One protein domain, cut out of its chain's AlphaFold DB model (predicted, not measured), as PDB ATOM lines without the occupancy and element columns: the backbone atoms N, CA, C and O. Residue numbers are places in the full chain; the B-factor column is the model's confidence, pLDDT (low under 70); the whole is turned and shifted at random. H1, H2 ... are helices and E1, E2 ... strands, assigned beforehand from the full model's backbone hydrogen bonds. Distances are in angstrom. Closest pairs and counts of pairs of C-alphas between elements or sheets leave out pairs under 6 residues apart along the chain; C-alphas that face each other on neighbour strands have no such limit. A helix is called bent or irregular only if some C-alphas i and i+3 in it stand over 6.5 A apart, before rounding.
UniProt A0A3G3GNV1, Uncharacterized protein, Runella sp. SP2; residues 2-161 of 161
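Overview. This is residues 2 to 161 of the 161 residues of an uncharacterized protein of Runella sp. SP2 (UniProt A0A3G3GNV1). A twisted sheet of five strands curls round one helix, H4, while a very long helix, H1, runs over its opposite face and sticks out beyond the body with residues 2 to 11. H2 crosses the same face as H1, and the short H3 packs on E2 on H4's face, giving three layers with helices on both faces of the sheet. The printed part has 160 residues, with four named helices and five named strands in the order H1 H2 E1 H3 E2 E3 E4 E5 H4; the class is mixed, helices and strands. The sheet's order is E1 - E5 - E4 - E3 - E2, all antiparallel. The whole is only just compact, close to loose, with a radius of gyration of the C-alphas of 18.2 A, and only just elongated, spanning 67 by 34 by 29 A.

Along the chain. Start in the sheet with E4, residues 118 to 128, which runs 30.8 A from C-alpha 118 at (38.247, 50.705, 15.609). Beside it find E3, residues 96 to 104, 23.4 A, and E5, residues 132 to 137, 16.5 A. The edge strands are E1, residues 53 to 59, 18.3 A, and E2, residues 83 to 90, 19.1 A, which bends by 67 degrees at residue 86. Find C-alpha 2 at (57.536, 72.126, 4.540); from there H1 runs 55.7 A to residue 39. H2 is residues 41 to 50, 14.9 A, and H3 residues 65 to 73, 13.2 A, irregular with C-alphas 68 and 71 7.1 A apart. H4, residues 143 to 160, runs 25.8 A to C-alpha 160 at (20.803, 38.868, 32.181).

Arrangement. E2 E3 E4 E5 form a meander, each strand the antiparallel neighbour of the one before. Look for N 84 and O 101 at 2.8 A between E2 and E3, N 98 and O 124 at 2.8 A between E3 and E4, N 134 and O 127 at 2.8 A between E4 and E5, and N 55 and O 135 at 2.8 A between E1 and E5. The sheet curls round H4; the closest C-alphas of E1 and H4, Val 55 and Ser 150, are 6.3 A apart. H1 is on the opposite face, at a height over the sheet of 9.0 A, along the strands at 16 degrees to E2 on the local plane; its closest C-alpha to E4 is Asn 23, 5.3 A from that of Leu 119. H1 and H2 only just touch, only at the corner, with 3 pairs of C-alphas within 8 A, the closest Leu 37 and Gly 44 at 5.4 A. H3 touches H4 at a steep tilt of 64 degrees, with residues 159 to 160 of H4 alone; the closest C-alphas are Trp 65 and Ile 160, 5.0 A. Every O i to N i+4 pair is within hydrogen-bond range in H1 and H4, 5 of 6 in H2 and 2 of 5 in H3, where 5 of 6 O i to N i+3 pairs are.

Size, cuts and confidence. The C-alphas of Lys 2 and Asp 130, the two farthest apart, are 67.2 A apart. The printed part has no cut, and its one long link is E3 to E4, residues 105 to 117. Look for pLDDT under 70 at residues 2 to 13, 15, 17 and 104 to 117; the mean of the printed part is 83.4.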
ATOM      1  N   LYS A   2      58.537  72.665   5.492       50.47
ATOM      2  CA  LYS A   2      57.536  72.126   4.540       50.47
ATOM      3  C   LYS A   2      57.573  70.595   4.334       50.47
ATOM      4  O   LYS A   2      56.526  69.970   4.258       50.47
ATOM      5  N   THR A   3      58.754  69.973   4.339       56.25
ATOM      6  CA  THR A   3      58.933  68.514   4.158       56.25
ATOM      7  C   THR A   3      58.448  67.669   5.339       56.25
ATOM      8  O   THR A   3      57.935  66.575   5.135       56.25
ATOM      9  N   ARG A   4      58.554  68.175   6.578       45.38
ATOM     10  CA  ARG A   4      58.051  67.471   7.774       45.38
ATOM     11  C   ARG A   4      56.521  67.443   7.821       45.38
ATOM     12  O   ARG A   4      55.955  66.433   8.211       45.38
ATOM     13  N   ILE A   5      55.865  68.520   7.380       54.06
ATOM     14  CA  ILE A   5      54.397  68.598   7.310       54.06
ATOM     15  C   ILE A   5      53.861  67.597   6.277       54.06
ATOM     16  O   ILE A   5      52.919  66.878   6.576       54.06
ATOM     17  N   LEU A   6      54.514  67.485   5.115       54.12
ATOM     18  CA  LEU A   6      54.092  66.596   4.026       54.12
ATOM     19  C   LEU A   6      54.233  65.101   4.379       54.12
ATOM     20  O   LEU A   6      53.365  64.297   4.040       54.12
ATOM     21  N   LEU A   7      55.286  64.737   5.124       54.03
ATOM     22  CA  LEU A   7      55.480  63.383   5.664       54.03
ATOM     23  C   LEU A   7      54.445  63.034   6.745       54.03
ATOM     24  O   LEU A   7      53.912  61.928   6.741       54.03
ATOM     25  N   LEU A   8      54.123  63.979   7.636       55.72
ATOM     26  CA  LEU A   8      53.112  63.782   8.680       55.72
ATOM     27  C   LEU A   8      51.700  63.649   8.094       55.72
ATOM     28  O   LEU A   8      50.944  62.782   8.526       55.72
ATOM     29  N   THR A   9      51.352  64.442   7.076       59.53
ATOM     30  CA  THR A   9      50.064  64.306   6.381       59.53
ATOM     31  C   THR A   9      49.973  63.011   5.574       59.53
ATOM     32  O   THR A   9      48.910  62.401   5.534       59.53
ATOM     33  N   GLY A  10      51.083  62.552   4.980       62.12
ATOM     34  CA  GLY A  10      51.147  61.261   4.292       62.12
ATOM     35  C   GLY A  10      50.949  60.081   5.246       62.12
ATOM     36  O   GLY A  10      50.124  59.211   4.984       62.12
ATOM     37  N   ALA A  11      51.635  60.085   6.392       61.94
ATOM     38  CA  ALA A  11      51.491  59.044   7.411       61.94
ATOM     39  C   ALA A  11      50.080  59.014   8.024       61.94
ATOM     40  O   ALA A  11      49.505  57.939   8.183       61.94
ATOM     41  N   ALA A  12      49.488  60.181   8.301       62.03
ATOM     42  CA  ALA A  12      48.115  60.273   8.796       62.03
ATOM     43  C   ALA A  12      47.093  59.747   7.772       62.03
ATOM     44  O   ALA A  12      46.186  59.006   8.142       62.03
ATOM     45  N   ALA A  13      47.255  60.069   6.485       67.88
ATOM     46  CA  ALA A  13      46.374  59.569   5.427       67.88
ATOM     47  C   ALA A  13      46.481  58.045   5.250       67.88
ATOM     48  O   ALA A  13      45.460  57.373   5.104       67.88
ATOM     49  N   VAL A  14      47.698  57.487   5.314       71.19
ATOM     50  CA  VAL A  14      47.922  56.032   5.271       71.19
ATOM     51  C   VAL A  14      47.293  55.347   6.483       71.19
ATOM     52  O   VAL A  14      46.611  54.340   6.318       71.19
ATOM     53  N   TYR A  15      47.462  55.908   7.682       69.88
ATOM     54  CA  TYR A  15      46.865  55.376   8.906       69.88
ATOM     55  C   TYR A  15      45.330  55.381   8.845       69.88
ATOM     56  O   TYR A  15      44.705  54.343   9.047       69.88
ATOM     57  N   VAL A  16      44.713  56.510   8.481       71.81
ATOM     58  CA  VAL A  16      43.250  56.610   8.327       71.81
ATOM     59  C   VAL A  16      42.745  55.644   7.251       71.81
ATOM     60  O   VAL A  16      41.763  54.937   7.474       71.81
ATOM     61  N   GLY A  17      43.427  55.559   6.104       67.56
ATOM     62  CA  GLY A  17      43.072  54.627   5.030       67.56
ATOM     63  C   GLY A  17      43.156  53.163   5.466       67.56
ATOM     64  O   GLY A  17      42.241  52.384   5.198       67.56
ATOM     65  N   TYR A  18      44.211  52.799   6.197       74.88
ATOM     66  CA  TYR A  18      44.380  51.467   6.771       74.88
ATOM     67  C   TYR A  18      43.252  51.115   7.750       74.88
ATOM     68  O   TYR A  18      42.666  50.038   7.640       74.88
ATOM     69  N   ARG A  19      42.884  52.037   8.649       72.44
ATOM     70  CA  ARG A  19      41.781  51.847   9.608       72.44
ATOM     71  C   ARG A  19      40.429  51.678   8.916       72.44
ATOM     72  O   ARG A  19      39.683  50.753   9.229       72.44
ATOM     73  N   LEU A  20      40.130  52.506   7.913       77.38
ATOM     74  CA  LEU A  20      38.906  52.365   7.113       77.38
ATOM     75  C   LEU A  20      38.839  51.004   6.409       77.38
ATOM     76  O   LEU A  20      37.786  50.364   6.404       77.38
ATOM     77  N   PHE A  21      39.961  50.542   5.848       78.25
ATOM     78  CA  PHE A  21      40.045  49.231   5.210       78.25
ATOM     79  C   PHE A  21      39.837  48.084   6.208       78.25
ATOM     80  O   PHE A  21      39.077  47.159   5.916       78.25
ATOM     81  N   GLN A  22      40.457  48.148   7.391       78.69
ATOM     82  CA  GLN A  22      40.242  47.158   8.448       78.69
ATOM     83  C   GLN A  22      38.772  47.094   8.865       78.69
ATOM     84  O   GLN A  22      38.179  46.019   8.822       78.69
ATOM     85  N   ASN A  23      38.150  48.235   9.163       80.69
ATOM     86  CA  ASN A  23      36.743  48.293   9.560       80.69
ATOM     87  C   ASN A  23      35.813  47.739   8.476       80.69
ATOM     88  O   ASN A  23      34.869  47.003   8.775       80.69
ATOM     89  N   TYR A  24      36.090  48.058   7.208       82.50
ATOM     90  CA  TYR A  24      35.352  47.494   6.080       82.50
ATOM     91  C   TYR A  24      35.497  45.971   6.017       82.50
ATOM     92  O   TYR A  24      34.495  45.265   5.886       82.50
ATOM     93  N   ARG A  25      36.725  45.455   6.148       83.81
ATOM     94  CA  ARG A  25      37.002  44.014   6.146       83.81
ATOM     95  C   ARG A  25      36.290  43.309   7.299       83.81
ATOM     96  O   ARG A  25      35.650  42.290   7.054       83.81
ATOM     97  N   THR A  26      36.350  43.861   8.509       83.56
ATOM     98  CA  THR A  26      35.660  43.326   9.690       83.56
ATOM     99  C   THR A  26      34.156  43.272   9.444       83.56
ATOM    100  O   THR A  26      33.557  42.203   9.532       83.56
ATOM    101  N   LYS A  27      33.546  44.385   9.019       84.62
ATOM    102  CA  LYS A  27      32.105  44.452   8.741       84.62
ATOM    103  C   LYS A  27      31.680  43.471   7.646       84.62
ATOM    104  O   LYS A  27      30.674  42.783   7.798       84.62
ATOM    105  N   SER A  28      32.434  43.397   6.550       85.38
ATOM    106  CA  SER A  28      32.150  42.485   5.439       85.38
ATOM    107  C   SER A  28      32.273  41.019   5.865       85.38
ATOM    108  O   SER A  28      31.380  40.219   5.583       85.38
ATOM    109  N   GLY A  29      33.324  40.680   6.618       85.75
ATOM    110  CA  GLY A  29      33.538  39.347   7.181       85.75
ATOM    111  C   GLY A  29      32.402  38.922   8.109       85.75
ATOM    112  O   GLY A  29      31.822  37.857   7.909       85.75
ATOM    113  N   THR A  30      32.005  39.787   9.046       87.81
ATOM    114  CA  THR A  30      30.868  39.540   9.945       87.81
ATOM    115  C   THR A  30      29.570  39.332   9.166       87.81
ATOM    116  O   THR A  30      28.843  38.380   9.421       87.81
ATOM    117  N   GLN A  31      29.284  40.162   8.160       89.75
ATOM    118  CA  GLN A  31      28.084  39.992   7.331       89.75
ATOM    119  C   GLN A  31      28.111  38.694   6.515       89.75
ATOM    120  O   GLN A  31      27.074  38.052   6.342       89.75
ATOM    121  N   SER A  32      29.283  38.286   6.022       90.19
ATOM    122  CA  SER A  32      29.450  37.003   5.337       90.19
ATOM    123  C   SER A  32      29.194  35.825   6.276       90.19
ATOM    124  O   SER A  32      28.452  34.917   5.906       90.19
ATOM    125  N   LEU A  33      29.749  35.860   7.492       91.19
ATOM    126  CA  LEU A  33      29.505  34.849   8.522       91.19
ATOM    127  C   LEU A  33      28.010  34.746   8.839       91.19
ATOM    128  O   LEU A  33      27.433  33.671   8.743       91.19
ATOM    129  N   ILE A  34      27.342  35.872   9.105       92.69
ATOM    130  CA  ILE A  34      25.904  35.901   9.416       92.69
ATOM    131  C   ILE A  34      25.065  35.297   8.286       92.69
ATOM    132  O   ILE A  34      24.106  34.575   8.549       92.69
ATOM    133  N   LYS A  35      25.414  35.555   7.020       93.31
ATOM    134  CA  LYS A  35      24.728  34.928   5.879       93.31
ATOM    135  C   LYS A  35      24.866  33.407   5.885       93.31
ATOM    136  O   LYS A  35      23.911  32.730   5.522       93.31
ATOM    137  N   GLN A  36      26.029  32.880   6.270       91.69
ATOM    138  CA  GLN A  36      26.248  31.436   6.380       91.69
ATOM    139  C   GLN A  36      25.458  30.854   7.557       91.69
ATOM    140  O   GLN A  36      24.716  29.901   7.354       91.69
ATOM    141  N   LEU A  37      25.513  31.499   8.727       91.94
ATOM    142  CA  LEU A  37      24.767  31.095   9.928       91.94
ATOM    143  C   LEU A  37      23.253  31.041   9.687       91.94
ATOM    144  O   LEU A  37      22.588  30.089  10.073       91.94
ATOM    145  N   LYS A  38      22.700  32.036   8.984       89.62
ATOM    146  CA  LYS A  38      21.271  32.066   8.626       89.62
ATOM    147  C   LYS A  38      20.878  31.018   7.588       89.62
ATOM    148  O   LYS A  38      19.696  30.710   7.464       89.62
ATOM    149  N   LYS A  39      21.834  30.533   6.794       92.31
ATOM    150  CA  LYS A  39      21.589  29.544   5.741       92.31
ATOM    151  C   LYS A  39      21.633  28.122   6.291       92.31
ATOM    152  O   LYS A  39      20.855  27.291   5.831       92.31
ATOM    153  N   ASP A  40      22.550  27.853   7.213       89.50
ATOM    154  CA  ASP A  40      22.799  26.514   7.734       89.50
ATOM    155  C   ASP A  40      23.122  26.556   9.241       89.50
ATOM    156  O   ASP A  40      24.203  27.017   9.622       89.50
ATOM    157  N   PRO A  41      22.218  26.052  10.102       86.69
ATOM    158  CA  PRO A  41      22.455  25.956  11.539       86.69
ATOM    159  C   PRO A  41      23.711  25.157  11.910       86.69
ATOM    160  O   PRO A  41      24.366  25.499  12.891       86.69
ATOM    161  N   ALA A  42      24.102  24.149  11.115       89.88
ATOM    162  CA  ALA A  42      25.278  23.322  11.399       89.88
ATOM    163  C   ALA A  42      26.589  24.123  11.342       89.88
ATOM    164  O   ALA A  42      27.534  23.822  12.070       89.88
ATOM    165  N   VAL A  43      26.634  25.186  10.529       90.88
ATOM    166  CA  VAL A  43      27.766  26.125  10.510       90.88
ATOM    167  C   VAL A  43      27.881  26.856  11.845       90.88
ATOM    168  O   VAL A  43      28.986  27.119  12.308       90.88
ATOM    169  N   GLY A  44      26.750  27.170  12.479       89.56
ATOM    170  CA  GLY A  44      26.722  27.809  13.789       89.56
ATOM    171  C   GLY A  44      27.245  26.924  14.907       89.56
ATOM    172  O   GLY A  44      27.987  27.418  15.749       89.56
ATOM    173  N   GLU A  45      26.912  25.636  14.877       91.44
ATOM    174  CA  GLU A  45      27.438  24.652  15.829       91.44
ATOM    175  C   GLU A  45      28.956  24.509  15.685       91.44
ATOM    176  O   GLU A  45      29.691  24.716  16.647       91.44
ATOM    177  N   ALA A  46      29.439  24.267  14.461       91.75
ATOM    178  CA  ALA A  46      30.872  24.134  14.196       91.75
ATOM    179  C   ALA A  46      31.648  25.403  14.580       91.75
ATOM    180  O   ALA A  46      32.714  25.330  15.182       91.75
ATOM    181  N   PHE A  47      31.096  26.582  14.283       92.69
ATOM    182  CA  PHE A  47      31.715  27.844  14.675       92.69
ATOM    183  C   PHE A  47      31.727  28.038  16.197       92.69
ATOM    184  O   PHE A  47      32.706  28.528  16.751       92.69
ATOM    185  N   ALA A  48      30.666  27.638  16.897       93.38
ATOM    186  CA  ALA A  48      30.600  27.718  18.352       93.38
ATOM    187  C   ALA A  48      31.609  26.792  19.047       93.38
ATOM    188  O   ALA A  48      32.111  27.139  20.116       93.38
ATOM    189  N   GLU A  49      31.948  25.651  18.444       91.12
ATOM    190  CA  GLU A  49      33.000  24.755  18.940       91.12
ATOM    191  C   GLU A  49      34.394  25.404  18.908       91.12
ATOM    192  O   GLU A  49      35.218  25.131  19.785       91.12
ATOM    193  N   GLU A  50      34.653  26.312  17.961       91.69
ATOM    194  CA  GLU A  50      35.906  27.081  17.897       91.69
ATOM    195  C   GLU A  50      36.016  28.123  19.027       91.69
ATOM    196  O   GLU A  50      37.115  28.546  19.400       91.69
ATOM    197  N   LEU A  51      34.885  28.529  19.614       93.62
ATOM    198  CA  LEU A  51      34.806  29.500  20.705       93.62
ATOM    199  C   LEU A  51      34.971  28.789  22.052       93.62
ATOM    200  O   LEU A  51      34.025  28.637  22.822       93.62
ATOM    201  N   SER A  52      36.193  28.342  22.341       91.88
ATOM    202  CA  SER A  52      36.491  27.491  23.501       91.88
ATOM    203  C   SER A  52      37.204  28.204  24.657       91.88
ATOM    204  O   SER A  52      37.408  27.609  25.718       91.88
ATOM    205  N   ILE A  53      37.605  29.469  24.494       93.25
ATOM    206  CA  ILE A  53      38.344  30.209  25.522       93.25
ATOM    207  C   ILE A  53      37.363  30.864  26.487       93.25
ATOM    208  O   ILE A  53      36.567  31.715  26.099       93.25
ATOM    209  N   THR A  54      37.421  30.488  27.765       95.44
ATOM    210  CA  THR A  54      36.589  31.109  28.800       95.44
ATOM    211  C   THR A  54      36.988  32.566  29.013       95.44
ATOM    212  O   THR A  54      38.127  32.855  29.374       95.44
ATOM    213  N   VAL A  55      36.020  33.468  28.863       95.25
ATOM    214  CA  VAL A  55      36.168  34.898  29.158       95.25
ATOM    215  C   VAL A  55      35.750  35.190  30.592       95.25
ATOM    216  O   VAL A  55      36.486  35.833  31.334       95.25
ATOM    217  N   ALA A  56      34.574  34.707  30.999       96.31
ATOM    218  CA  ALA A  56      34.034  34.973  32.326       96.31
ATOM    219  C   ALA A  56      33.029  33.903  32.768       96.31
ATOM    220  O   ALA A  56      32.445  33.186  31.951       96.31
ATOM    221  N   LYS A  57      32.817  33.824  34.084       97.19
ATOM    222  CA  LYS A  57      31.816  32.971  34.730       97.19
ATOM    223  C   LYS A  57      31.039  33.791  35.749       97.19
ATOM    224  O   LYS A  57      31.640  34.605  36.445       97.19
ATOM    225  N   GLN A  58      29.742  33.544  35.866       96.56
ATOM    226  CA  GLN A  58      28.878  34.242  36.812       96.56
ATOM    227  C   GLN A  58      27.772  33.310  37.302       96.56
ATOM    228  O   GLN A  58      27.222  32.542  36.521       96.56
ATOM    229  N   ALA A  59      27.437  33.372  38.591       95.75
ATOM    230  CA  ALA A  59      26.311  32.610  39.125       95.75
ATOM    231  C   ALA A  59      24.979  33.088  38.524       95.75
ATOM    232  O   ALA A  59      24.790  34.291  38.319       95.75
ATOM    233  N   VAL A  60      24.067  32.149  38.274       93.81
ATOM    234  CA  VAL A  60      22.699  32.447  37.829       93.81
ATOM    235  C   VAL A  60      21.924  33.014  39.018       93.81
ATOM    236  O   VAL A  60      21.727  32.322  40.015       93.81
ATOM    237  N   SER A  61      21.498  34.274  38.929       92.50
ATOM    238  CA  SER A  61      20.634  34.926  39.930       92.50
ATOM    239  C   SER A  61      19.179  35.030  39.482       92.50
ATOM    240  O   SER A  61      18.276  34.975  40.314       92.50
ATOM    241  N   ASN A  62      18.947  35.153  38.176       92.12
ATOM    242  CA  ASN A  62      17.630  35.347  37.589       92.12
ATOM    243  C   ASN A  62      17.233  34.120  36.758       92.12
ATOM    244  O   ASN A  62      17.798  33.903  35.692       92.12
ATOM    245  N   PRO A  63      16.246  33.315  37.188       89.19
ATOM    246  CA  PRO A  63      15.816  32.130  36.439       89.19
ATOM    247  C   PRO A  63      15.114  32.476  35.116       89.19
ATOM    248  O   PRO A  63      15.054  31.645  34.213       89.19
ATOM    249  N   ASN A  64      14.615  33.706  34.976       92.19
ATOM    250  CA  ASN A  64      13.946  34.207  33.778       92.19
ATOM    251  C   ASN A  64      14.908  34.913  32.810       92.19
ATOM    252  O   ASN A  64      14.466  35.504  31.823       92.19
ATOM    253  N   TRP A  65      16.220  34.812  33.040       93.38
ATOM    254  CA  TRP A  65      17.247  35.387  32.177       93.38
ATOM    255  C   TRP A  65      17.075  35.089  30.672       93.38
ATOM    256  O   TRP A  65      17.368  35.997  29.892       93.38
ATOM    257  N   PRO A  66      16.556  33.928  30.196       93.44
ATOM    258  CA  PRO A  66      16.416  33.697  28.755       93.44
ATOM    259  C   PRO A  66      15.517  34.736  28.073       93.44
ATOM    260  O   PRO A  66      15.749  35.110  26.925       93.44
ATOM    261  N   GLN A  67      14.530  35.272  28.802       93.88
ATOM    262  CA  GLN A  67      13.611  36.303  28.305       93.88
ATOM    263  C   GLN A  67      14.337  37.626  28.029       93.88
ATOM    264  O   GLN A  67      13.938  38.372  27.140       93.88
ATOM    265  N   THR A  68      15.439  37.897  28.736       92.94
ATOM    266  CA  THR A  68      16.262  39.100  28.521       92.94
ATOM    267  C   THR A  68      17.063  39.047  27.217       92.94
ATOM    268  O   THR A  68      17.445  40.099  26.696       92.94
ATOM    269  N   LEU A  69      17.295  37.843  26.670       93.62
ATOM    270  CA  LEU A  69      17.970  37.631  25.386       93.62
ATOM    271  C   LEU A  69      17.007  37.523  24.200       93.62
ATOM    272  O   LEU A  69      17.433  37.715  23.060       93.62
ATOM    273  N   GLN A  70      15.722  37.271  24.453       94.69
ATOM    274  CA  GLN A  70      14.712  37.090  23.408       94.69
ATOM    275  C   GLN A  70      14.671  38.241  22.380       94.69
ATOM    276  O   GLN A  70      14.696  37.949  21.182       94.69
ATOM    277  N   PRO A  71      14.725  39.534  22.772       95.12
ATOM    278  CA  PRO A  71      14.730  40.630  21.801       95.12
ATOM    279  C   PRO A  71      15.931  40.607  20.846       95.12
ATOM    280  O   PRO A  71      15.826  41.086  19.717       95.12
ATOM    281  N   TYR A  72      17.073  40.052  21.266       94.56
ATOM    282  CA  TYR A  72      18.263  39.934  20.418       94.56
ATOM    283  C   TYR A  72      18.163  38.752  19.454       94.56
ATOM    284  O   TYR A  72      18.543  38.883  18.292       94.56
ATOM    285  N   LEU A  73      17.600  37.627  19.907       93.81
ATOM    286  CA  LEU A  73      17.301  36.472  19.053       93.81
ATOM    287  C   LEU A  73      16.298  36.825  17.948       93.81
ATOM    288  O   LEU A  73      16.440  36.391  16.808       93.81
ATOM    289  N   GLU A  74      15.304  37.650  18.272       92.94
ATOM    290  CA  GLU A  74      14.287  38.123  17.326       92.94
ATOM    291  C   GLU A  74      14.774  39.296  16.457       92.94
ATOM    292  O   GLU A  74      14.059  39.751  15.562       92.94
ATOM    293  N   GLY A  75      15.985  39.808  16.707       88.88
ATOM    294  CA  GLY A  75      16.557  40.951  15.994       88.88
ATOM    295  C   GLY A  75      15.876  42.295  16.288       88.88
ATOM    296  O   GLY A  75      16.133  43.271  15.583       88.88
ATOM    297  N   GLN A  76      15.027  42.368  17.316       89.94
ATOM    298  CA  GLN A  76      14.382  43.602  17.780       89.94
ATOM    299  C   GLN A  76      15.378  44.529  18.484       89.94
ATOM    300  O   GLN A  76      15.285  45.752  18.369       89.94
ATOM    301  N   GLN A  77      16.351  43.950  19.188       90.12
ATOM    302  CA  GLN A  77      17.441  44.670  19.832       90.12
ATOM    303  C   GLN A  77      18.783  44.182  19.292       90.12
ATOM    304  O   GLN A  77      19.009  42.993  19.112       90.12
ATOM    305  N   THR A  78      19.694  45.114  19.032       89.50
ATOM    306  CA  THR A  78      21.048  44.801  18.540       89.50
ATOM    307  C   THR A  78      22.138  45.434  19.389       89.50
ATOM    308  O   THR A  78      23.302  45.100  19.226       89.50
ATOM    309  N   ARG A  79      21.795  46.342  20.310       90.88
ATOM    310  CA  ARG A  79      22.765  47.037  21.161       90.88
ATOM    311  C   ARG A  79      22.689  46.565  22.602       90.88
ATOM    312  O   ARG A  79      21.605  46.522  23.178       90.88
ATOM    313  N   LEU A  80      23.862  46.304  23.165       89.31
ATOM    314  CA  LEU A  80      24.093  46.026  24.573       89.31
ATOM    315  C   LEU A  80      25.250  46.925  25.031       89.31
ATOM    316  O   LEU A  80      26.417  46.609  24.817       89.31
ATOM    317  N   GLY A  81      24.920  48.095  25.585       86.81
ATOM    318  CA  GLY A  81      25.906  49.149  25.848       86.81
ATOM    319  C   GLY A  81      26.597  49.617  24.559       86.81
ATOM    320  O   GLY A  81      25.930  49.939  23.570       86.81
ATOM    321  N   ASP A  82      27.932  49.612  24.567       83.88
ATOM    322  CA  ASP A  82      28.774  49.982  23.418       83.88
ATOM    323  C   ASP A  82      28.950  48.846  22.391       83.88
ATOM    324  O   ASP A  82      29.563  49.028  21.335       83.88
ATOM    325  N   PHE A  83      28.374  47.674  22.663       89.69
ATOM    326  CA  PHE A  83      28.485  46.493  21.819       89.69
ATOM    327  C   PHE A  83      27.264  46.327  20.922       89.69
ATOM    328  O   PHE A  83      26.121  46.551  21.331       89.69
ATOM    329  N   VAL A  84      27.507  45.896  19.686       91.44
ATOM    330  CA  VAL A  84      26.466  45.614  18.700       91.44
ATOM    331  C   VAL A  84      26.432  44.118  18.408       91.44
ATOM    332  O   VAL A  84      27.272  43.612  17.667       91.44
ATOM    333  N   MET A  85      25.443  43.418  18.955       93.12
ATOM    334  CA  MET A  85      25.093  42.049  18.577       93.12
ATOM    335  C   MET A  85      24.417  42.067  17.206       93.12
ATOM    336  O   MET A  85      23.281  42.508  17.048       93.12
ATOM    337  N   GLN A  86      25.148  41.626  16.188       91.81
ATOM    338  CA  GLN A  86      24.684  41.603  14.799       91.81
ATOM    339  C   GLN A  86      23.818  40.388  14.501       91.81
ATOM    340  O   GLN A  86      23.001  40.417  13.581       91.81
ATOM    341  N   HIS A  87      24.055  39.306  15.234       93.81
ATOM    342  CA  HIS A  87      23.304  38.070  15.127       93.81
ATOM    343  C   HIS A  87      23.379  37.332  16.455       93.81
ATOM    344  O   HIS A  87      24.446  37.250  17.064       93.81
ATOM    345  N   ALA A  88      22.244  36.797  16.877       95.06
ATOM    346  CA  ALA A  88      22.142  35.900  18.007       95.06
ATOM    347  C   ALA A  88      21.334  34.683  17.563       95.06
ATOM    348  O   ALA A  88      20.374  34.816  16.802       95.06
ATOM    349  N   GLN A  89      21.718  33.501  18.025       94.88
ATOM    350  CA  GLN A  89      20.950  32.283  17.792       94.88
ATOM    351  C   GLN A  89      21.099  31.318  18.959       94.88
ATOM    352  O   GLN A  89      22.146  31.270  19.607       94.88
ATOM    353  N   THR A  90      20.058  30.527  19.186       95.75
ATOM    354  CA  THR A  90      20.108  29.376  20.084       95.75
ATOM    355  C   THR A  90      20.684  28.183  19.326       95.75
ATOM    356  O   THR A  90      20.259  27.900  18.206       95.75
ATOM    357  N   LEU A  91      21.655  27.514  19.932       95.19
ATOM    358  CA  LEU A  91      22.280  26.293  19.434       95.19
ATOM    359  C   LEU A  91      21.504  25.055  19.898       95.19
ATOM    360  O   LEU A  91      20.670  25.124  20.807       95.19
ATOM    361  N   ALA A  92      21.778  23.908  19.286       92.62
ATOM    362  CA  ALA A  92      21.106  22.645  19.588       92.62
ATOM    363  C   ALA A  92      21.318  22.187  21.043       92.62
ATOM    364  O   ALA A  92      20.436  21.552  21.620       92.62
ATOM    365  N   ASP A  93      22.456  22.541  21.650       92.06
ATOM    366  CA  ASP A  93      22.769  22.267  23.061       92.06
ATOM    367  C   ASP A  93      22.110  23.257  24.046       92.06
ATOM    368  O   ASP A  93      22.330  23.174  25.255       92.06
ATOM    369  N   GLY A  94      21.303  24.197  23.544       93.06
ATOM    370  CA  GLY A  94      20.637  25.234  24.331       93.06
ATOM    371  C   GLY A  94      21.526  26.429  24.682       93.06
ATOM    372  O   GLY A  94      21.062  27.350  25.356       93.06
ATOM    373  N   SER A  95      22.787  26.451  24.241       96.19
ATOM    374  CA  SER A  95      23.645  27.625  24.384       96.19
ATOM    375  C   SER A  95      23.323  28.702  23.347       96.19
ATOM    376  O   SER A  95      22.566  28.487  22.401       96.19
ATOM    377  N   TYR A  96      23.862  29.903  23.549       96.62
ATOM    378  CA  TYR A  96      23.578  31.059  22.701       96.62
ATOM    379  C   TYR A  96      24.854  31.498  21.996       96.62
ATOM    380  O   TYR A  96      25.813  31.906  22.654       96.62
ATOM    381  N   LEU A  97      24.851  31.460  20.664       97.06
ATOM    382  CA  LEU A  97      25.900  32.057  19.843       97.06
ATOM    383  C   LEU A  97      25.585  33.538  19.628       97.06
ATOM    384  O   LEU A  97      24.516  33.880  19.119       97.06
ATOM    385  N   LEU A  98      26.534  34.401  19.976       96.62
ATOM    386  CA  LEU A  98      26.439  35.854  19.873       96.62
ATOM    387  C   LEU A  98      27.551  36.361  18.949       96.62
ATOM    388  O   LEU A  98      28.732  36.325  19.299       96.62
ATOM    389  N   VAL A  99      27.172  36.838  17.766       95.00
ATOM    390  CA  VAL A  99      28.084  37.483  16.813       95.00
ATOM    391  C   VAL A  99      28.051  38.979  17.078       95.00
ATOM    392  O   VAL A  99      27.086  39.667  16.722       95.00
ATOM    393  N   THR A 100      29.105  39.490  17.704       91.62
ATOM    394  CA  THR A 100      29.151  40.855  18.227       91.62
ATOM    395  C   THR A 100      30.243  41.660  17.538       91.62
ATOM    396  O   THR A 100      31.284  41.156  17.122       91.62
ATOM    397  N   ILE A 101      30.006  42.959  17.404       88.31
ATOM    398  CA  ILE A 101      31.036  43.919  17.034       88.31
ATOM    399  C   ILE A 101      31.092  45.009  18.094       88.31
ATOM    400  O   ILE A 101      30.050  45.522  18.502       88.31
ATOM    401  N   ALA A 102      32.294  45.378  18.523       84.56
ATOM    402  CA  ALA A 102      32.509  46.564  19.342       84.56
ATOM    403  C   ALA A 102      32.919  47.736  18.449       84.56
ATOM    404  O   ALA A 102      33.816  47.603  17.612       84.56
ATOM    405  N   ASP A 103      32.251  48.872  18.637       70.69
ATOM    406  CA  ASP A 103      32.662  50.156  18.072       70.69
ATOM    407  C   ASP A 103      33.530  50.868  19.115       70.69
ATOM    408  O   ASP A 103      33.051  51.711  19.878       70.69
ATOM    409  N   TYR A 104      34.793  50.445  19.230       63.94
ATOM    410  CA  TYR A 104      35.679  50.964  20.263       63.94
ATOM    411  C   TYR A 104      36.279  52.292  19.810       63.94
ATOM    412  O   TYR A 104      37.020  52.390  18.828       63.94
ATOM    413  N   ARG A 105      35.963  53.345  20.562       60.06
ATOM    414  CA  ARG A 105      36.715  54.592  20.513       60.06
ATOM    415  C   ARG A 105      37.887  54.433  21.460       60.06
ATOM    416  O   ARG A 105      37.677  54.464  22.669       60.06
ATOM    417  N   GLU A 106      39.104  54.334  20.931       49.41
ATOM    418  CA  GLU A 106      40.286  54.639  21.734       49.41
ATOM    419  C   GLU A 106      40.151  56.090  22.212       49.41
ATOM    420  O   GLU A 106      40.533  57.046  21.536       49.41
ATOM    421  N   THR A 107      39.606  56.295  23.407       38.16
ATOM    422  CA  THR A 107      39.793  57.530  24.166       38.16
ATOM    423  C   THR A 107      41.213  57.541  24.725       38.16
ATOM    424  O   THR A 107      41.439  57.732  25.917       38.16
ATOM    425  N   SER A 108      42.214  57.386  23.852       36.72
ATOM    426  CA  SER A 108      43.568  57.800  24.178       36.72
ATOM    427  C   SER A 108      43.555  59.327  24.221       36.72
ATOM    428  O   SER A 108      43.570  60.012  23.193       36.72
ATOM    429  N   GLN A 109      43.456  59.869  25.431       38.75
ATOM    430  CA  GLN A 109      43.748  61.260  25.752       38.75
ATOM    431  C   GLN A 109      45.160  61.621  25.255       38.75
ATOM    432  O   GLN A 109      46.112  61.553  26.022       38.75
ATOM    433  N   ALA A 110      45.336  61.972  23.979       36.84
ATOM    434  CA  ALA A 110      46.626  62.481  23.503       36.84
ATOM    435  C   ALA A 110      46.633  63.214  22.159       36.84
ATOM    436  O   ALA A 110      47.686  63.741  21.811       36.84
ATOM    437  N   SER A 111      45.569  63.271  21.348       34.22
ATOM    438  CA  SER A 111      45.725  63.888  20.019       34.22
ATOM    439  C   SER A 111      44.449  64.480  19.438       34.22
ATOM    440  O   SER A 111      43.469  63.792  19.178       34.22
ATOM    441  N   ARG A 112      44.509  65.789  19.166       37.62
ATOM    442  CA  ARG A 112      43.641  66.477  18.207       37.62
ATOM    443  C   ARG A 112      43.902  65.873  16.822       37.62
ATOM    444  O   ARG A 112      44.815  66.293  16.122       37.62
ATOM    445  N   GLY A 113      43.130  64.866  16.458       37.97
ATOM    446  CA  GLY A 113      43.135  64.205  15.156       37.97
ATOM    447  C   GLY A 113      41.891  63.334  15.080       37.97
ATOM    448  O   GLY A 113      41.460  62.826  16.108       37.97
ATOM    449  N   ALA A 114      41.255  63.249  13.910       42.44
ATOM    450  CA  ALA A 114      39.988  62.543  13.724       42.44
ATOM    451  C   ALA A 114      40.027  61.158  14.390       42.44
ATOM    452  O   ALA A 114      40.820  60.310  13.989       42.44
ATOM    453  N   ALA A 115      39.197  60.954  15.418       47.59
ATOM    454  CA  ALA A 115      39.039  59.661  16.062       47.59
ATOM    455  C   ALA A 115      38.469  58.689  15.023       47.59
ATOM    456  O   ALA A 115      37.284  58.737  14.693       47.59
ATOM    457  N   THR A 116      39.327  57.863  14.432       52.19
ATOM    458  CA  THR A 116      38.884  56.721  13.644       52.19
ATOM    459  C   THR A 116      38.502  55.644  14.642       52.19
ATOM    460  O   THR A 116      39.377  55.137  15.336       52.19
ATOM    461  N   ASN A 117      37.209  55.348  14.766       63.72
ATOM    462  CA  ASN A 117      36.760  54.235  15.591       63.72
ATOM    463  C   ASN A 117      37.373  52.927  15.068       63.72
ATOM    464  O   ASN A 117      37.402  52.724  13.850       63.72
ATOM    465  N   ASP A 118      37.791  52.043  15.965       70.50
ATOM    466  CA  ASP A 118      38.247  50.705  15.609       70.50
ATOM    467  C   ASP A 118      37.113  49.704  15.793       70.50
ATOM    468  O   ASP A 118      36.483  49.619  16.849       70.50
ATOM    469  N   LEU A 119      36.838  48.949  14.731       78.31
ATOM    470  CA  LEU A 119      35.785  47.953  14.724       78.31
ATOM    471  C   LEU A 119      36.371  46.572  15.053       78.31
ATOM    472  O   LEU A 119      37.085  45.985  14.235       78.31
ATOM    473  N   HIS A 120      36.024  46.029  16.219       83.25
ATOM    474  CA  HIS A 120      36.491  44.715  16.672       83.25
ATOM    475  C   HIS A 120      35.393  43.665  16.532       83.25
ATOM    476  O   HIS A 120      34.302  43.846  17.067       83.25
ATOM    477  N   ASN A 121      35.680  42.561  15.838       86.69
ATOM    478  CA  ASN A 121      34.785  41.405  15.789       86.69
ATOM    479  C   ASN A 121      35.002  40.552  17.042       86.69
ATOM    480  O   ASN A 121      36.101  40.046  17.250       86.69
ATOM    481  N   LEU A 122      33.956  40.417  17.850       90.75
ATOM    482  CA  LEU A 122      33.965  39.694  19.112       90.75
ATOM    483  C   LEU A 122      32.848  38.649  19.054       90.75
ATOM    484  O   LEU A 122      31.673  39.001  19.022       90.75
ATOM    485  N   ASN A 123      33.188  37.365  19.028       94.50
ATOM    486  CA  ASN A 123      32.183  36.302  18.973       94.50
ATOM    487  C   ASN A 123      32.155  35.548  20.288       94.50
ATOM    488  O   ASN A 123      33.203  35.294  20.886       94.50
ATOM    489  N   PHE A 124      30.959  35.193  20.742       97.06
ATOM    490  CA  PHE A 124      30.794  34.555  22.035       97.06
ATOM    491  C   PHE A 124      29.818  33.394  21.997       97.06
ATOM    492  O   PHE A 124      28.848  33.407  21.244       97.06
ATOM    493  N   VAL A 125      30.048  32.435  22.889       97.81
ATOM    494  CA  VAL A 125      29.070  31.406  23.242       97.81
ATOM    495  C   VAL A 125      28.735  31.559  24.712       97.81
ATOM    496  O   VAL A 125      29.606  31.422  25.572       97.81
ATOM    497  N   LEU A 126      27.471  31.842  25.011       97.69
ATOM    498  CA  LEU A 126      26.950  31.805  26.370       97.69
ATOM    499  C   LEU A 126      26.400  30.406  26.641       97.69
ATOM    500  O   LEU A 126      25.354  30.031  26.110       97.69
ATOM    501  N   LYS A 127      27.094  29.650  27.493       96.75
ATOM    502  CA  LYS A 127      26.601  28.377  28.030       96.75
ATOM    503  C   LYS A 127      26.085  28.591  29.443       96.75
ATOM    504  O   LYS A 127      26.745  29.242  30.252       96.75
ATOM    505  N   THR A 128      24.940  28.001  29.751       94.31
ATOM    506  CA  THR A 128      24.366  28.043  31.096       94.31
ATOM    507  C   THR A 128      24.301  26.628  31.647       94.31
ATOM    508  O   THR A 128      23.781  25.720  31.010       94.31
ATOM    509  N   THR A 129      24.878  26.454  32.827       91.56
ATOM    510  CA  THR A 129      24.714  25.272  33.681       91.56
ATOM    511  C   THR A 129      23.656  25.576  34.738       91.56
ATOM    512  O   THR A 129      23.251  26.732  34.869       91.56
ATOM    513  N   ASP A 130      23.277  24.590  35.551       85.62
ATOM    514  CA  ASP A 130      22.257  24.753  36.597       85.62
ATOM    515  C   ASP A 130      22.489  25.974  37.506       85.62
ATOM    516  O   ASP A 130      21.535  26.628  37.919       85.62
ATOM    517  N   ASN A 131      23.755  26.325  37.772       91.06
ATOM    518  CA  ASN A 131      24.112  27.380  38.727       91.06
ATOM    519  C   ASN A 131      24.959  28.513  38.136       91.06
ATOM    520  O   ASN A 131      25.220  29.494  38.834       91.06
ATOM    521  N   GLN A 132      25.456  28.391  36.901       95.19
ATOM    522  CA  GLN A 132      26.401  29.361  36.336       95.19
ATOM    523  C   GLN A 132      26.192  29.627  34.849       95.19
ATOM    524  O   GLN A 132      26.077  28.698  34.050       95.19
ATOM    525  N   HIS A 133      26.293  30.902  34.489       96.81
ATOM    526  CA  HIS A 133      26.593  31.374  33.148       96.81
ATOM    527  C   HIS A 133      28.100  31.323  32.902       96.81
ATOM    528  O   HIS A 133      28.897  31.771  33.731       96.81
ATOM    529  N   ILE A 134      28.497  30.812  31.743       97.31
ATOM    530  CA  ILE A 134      29.881  30.773  31.282       97.31
ATOM    531  C   ILE A 134      29.919  31.359  29.877       97.31
ATOM    532  O   ILE A 134      29.250  30.857  28.974       97.31
ATOM    533  N   LEU A 135      30.710  32.415  29.699       97.62
ATOM    534  CA  LEU A 135      30.907  33.046  28.403       97.62
ATOM    535  C   LEU A 135      32.240  32.596  27.811       97.62
ATOM    536  O   LEU A 135      33.295  32.789  28.424       97.62
ATOM    537  N   TYR A 136      32.181  32.015  26.619       97.31
ATOM    538  CA  TYR A 136      33.339  31.610  25.833       97.31
ATOM    539  C   TYR A 136      33.520  32.497  24.611       97.31
ATOM    540  O   TYR A 136      32.594  33.197  24.207       97.31
ATOM    541  N   SER A 137      34.719  32.469  24.039       95.88
ATOM    542  CA  SER A 137      35.122  33.297  22.912       95.88
ATOM    543  C   SER A 137      36.312  32.677  22.166       95.88
ATOM    544  O   SER A 137      36.880  31.684  22.626       95.88
ATOM    545  N   ASP A 138      36.692  33.244  21.021       89.75
ATOM    546  CA  ASP A 138      37.867  32.834  20.240       89.75
ATOM    547  C   ASP A 138      39.187  33.267  20.897       89.75
ATOM    548  O   ASP A 138      39.226  34.113  21.795       89.75
ATOM    549  N   LEU A 139      40.297  32.671  20.450       79.06
ATOM    550  CA  LEU A 139      41.640  33.031  20.902       79.06
ATOM    551  C   LEU A 139      42.021  34.439  20.426       79.06
ATOM    552  O   LEU A 139      41.988  34.741  19.239       79.06
ATOM    553  N   HIS A 140      42.493  35.267  21.355       73.06
ATOM    554  CA  HIS A 140      42.919  36.633  21.080       73.06
ATOM    555  C   HIS A 140      44.120  37.001  21.961       73.06
ATOM    556  O   HIS A 140      44.143  36.767  23.173       73.06
ATOM    557  N   ASN A 141      45.157  37.557  21.338       71.81
ATOM    558  CA  ASN A 141      46.433  37.825  22.008       71.81
ATOM    559  C   ASN A 141      46.587  39.286  22.447       71.81
ATOM    560  O   ASN A 141      47.329  39.549  23.395       71.81
ATOM    561  N   ASP A 142      45.868  40.204  21.800       80.81
ATOM    562  CA  ASP A 142      45.928  41.641  22.068       80.81
ATOM    563  C   ASP A 142      45.239  41.999  23.396       80.81
ATOM    564  O   ASP A 142      44.184  41.461  23.739       80.81
ATOM    565  N   LEU A 143      45.845  42.913  24.157       80.44
ATOM    566  CA  LEU A 143      45.314  43.402  25.427       80.44
ATOM    567  C   LEU A 143      43.998  44.177  25.250       80.44
ATOM    568  O   LEU A 143      43.107  44.052  26.093       80.44
ATOM    569  N   VAL A 144      43.857  44.951  24.170       82.31
ATOM    570  CA  VAL A 144      42.628  45.707  23.878       82.31
ATOM    571  C   VAL A 144      41.476  44.740  23.627       82.31
ATOM    572  O   VAL A 144      40.413  44.882  24.224       82.31
ATOM    573  N   ASP A 145      41.714  43.697  22.831       83.00
ATOM    574  CA  ASP A 145      40.717  42.663  22.536       83.00
ATOM    575  C   ASP A 145      40.294  41.908  23.816       83.00
ATOM    576  O   ASP A 145      39.106  41.776  24.114       83.00
ATOM    577  N   LYS A 146      41.264  41.530  24.667       86.69
ATOM    578  CA  LYS A 146      40.987  40.913  25.983       86.69
ATOM    579  C   LYS A 146      40.101  41.793  26.859       86.69
ATOM    580  O   LYS A 146      39.173  41.300  27.502       86.69
ATOM    581  N   THR A 147      40.391  43.092  26.876       88.94
ATOM    582  CA  THR A 147      39.640  44.077  27.662       88.94
ATOM    583  C   THR A 147      38.212  44.196  27.138       88.94
ATOM    584  O   THR A 147      37.271  44.022  27.905       88.94
ATOM    585  N   LEU A 148      38.036  44.355  25.824       90.75
ATOM    586  CA  LEU A 148      36.720  44.442  25.189       90.75
ATOM    587  C   LEU A 148      35.848  43.211  25.448       90.75
ATOM    588  O   LEU A 148      34.650  43.341  25.698       90.75
ATOM    589  N   ARG A 149      36.432  42.010  25.419       93.44
ATOM    590  CA  ARG A 149      35.694  40.773  25.712       93.44
ATOM    591  C   ARG A 149      35.284  40.682  27.175       93.44
ATOM    592  O   ARG A 149      34.156  40.281  27.457       93.44
ATOM    593  N   SER A 150      36.155  41.094  28.095       93.06
ATOM    594  CA  SER A 150      35.816  41.214  29.517       93.06
ATOM    595  C   SER A 150      34.696  42.236  29.747       93.06
ATOM    596  O   SER A 150      33.737  41.945  30.463       93.06
ATOM    597  N   ASP A 151      34.766  43.403  29.107       92.81
ATOM    598  CA  ASP A 151      33.759  44.464  29.229       92.81
ATOM    599  C   ASP A 151      32.402  44.024  28.666       92.81
ATOM    600  O   ASP A 151      31.357  44.257  29.286       92.81
ATOM    601  N   PHE A 152      32.406  43.309  27.535       94.56
ATOM    602  CA  PHE A 152      31.202  42.679  27.000       94.56
ATOM    603  C   PHE A 152      30.625  41.676  27.997       94.56
ATOM    604  O   PHE A 152      29.435  41.741  28.296       94.56
ATOM    605  N   ALA A 153      31.456  40.794  28.563       96.19
ATOM    606  CA  ALA A 153      31.007  39.793  29.527       96.19
ATOM    607  C   ALA A 153      30.355  40.425  30.762       96.19
ATOM    608  O   ALA A 153      29.277  40.005  31.179       96.19
ATOM    609  N   GLN A 154      30.963  41.478  31.313       95.69
ATOM    610  CA  GLN A 154      30.395  42.220  32.438       95.69
ATOM    611  C   GLN A 154      29.065  42.884  32.075       95.69
ATOM    612  O   GLN A 154      28.131  42.869  32.877       95.69
ATOM    613  N   THR A 155      28.969  43.467  30.880       95.19
ATOM    614  CA  THR A 155      27.744  44.124  30.408       95.19
ATOM    615  C   THR A 155      26.626  43.106  30.185       95.19
ATOM    616  O   THR A 155      25.503  43.318  30.639       95.19
ATOM    617  N   LEU A 156      26.942  41.973  29.554       96.56
ATOM    618  CA  LEU A 156      26.013  40.870  29.328       96.56
ATOM    619  C   LEU A 156      25.510  40.294  30.646       96.56
ATOM    620  O   LEU A 156      24.306  40.174  30.830       96.56
ATOM    621  N   PHE A 157      26.406  39.992  31.584       96.44
ATOM    622  CA  PHE A 157      26.007  39.434  32.869       96.44
ATOM    623  C   PHE A 157      25.141  40.395  33.675       96.44
ATOM    624  O   PHE A 157      24.121  39.968  34.192       96.44
ATOM    625  N   LYS A 158      25.447  41.695  33.699       95.50
ATOM    626  CA  LYS A 158      24.551  42.686  34.319       95.50
ATOM    627  C   LYS A 158      23.166  42.731  33.668       95.50
ATOM    628  O   LYS A 158      22.194  43.011  34.355       95.50
ATOM    629  N   HIS A 159      23.084  42.501  32.357       94.94
ATOM    630  CA  HIS A 159      21.828  42.542  31.603       94.94
ATOM    631  C   HIS A 159      20.942  41.314  31.841       94.94
ATOM    632  O   HIS A 159      19.722  41.447  31.854       94.94
ATOM    633  N   ILE A 160      21.540  40.134  32.026       93.69
ATOM    634  CA  ILE A 160      20.803  38.868  32.181       93.69
ATOM    635  C   ILE A 160      20.548  38.472  33.649       93.69
ATOM    636  O   ILE A 160      19.896  37.460  33.896       93.69
ATOM    637  N   GLN A 161      21.090  39.226  34.611       87.44
ATOM    638  CA  GLN A 161      21.018  38.926  36.047       87.44
ATOM    639  C   GLN A 161      19.698  39.264  36.736       87.44
ATOM    640  O   GLN A 161      18.796  39.867  36.114       87.44
TER     641      GLN A 161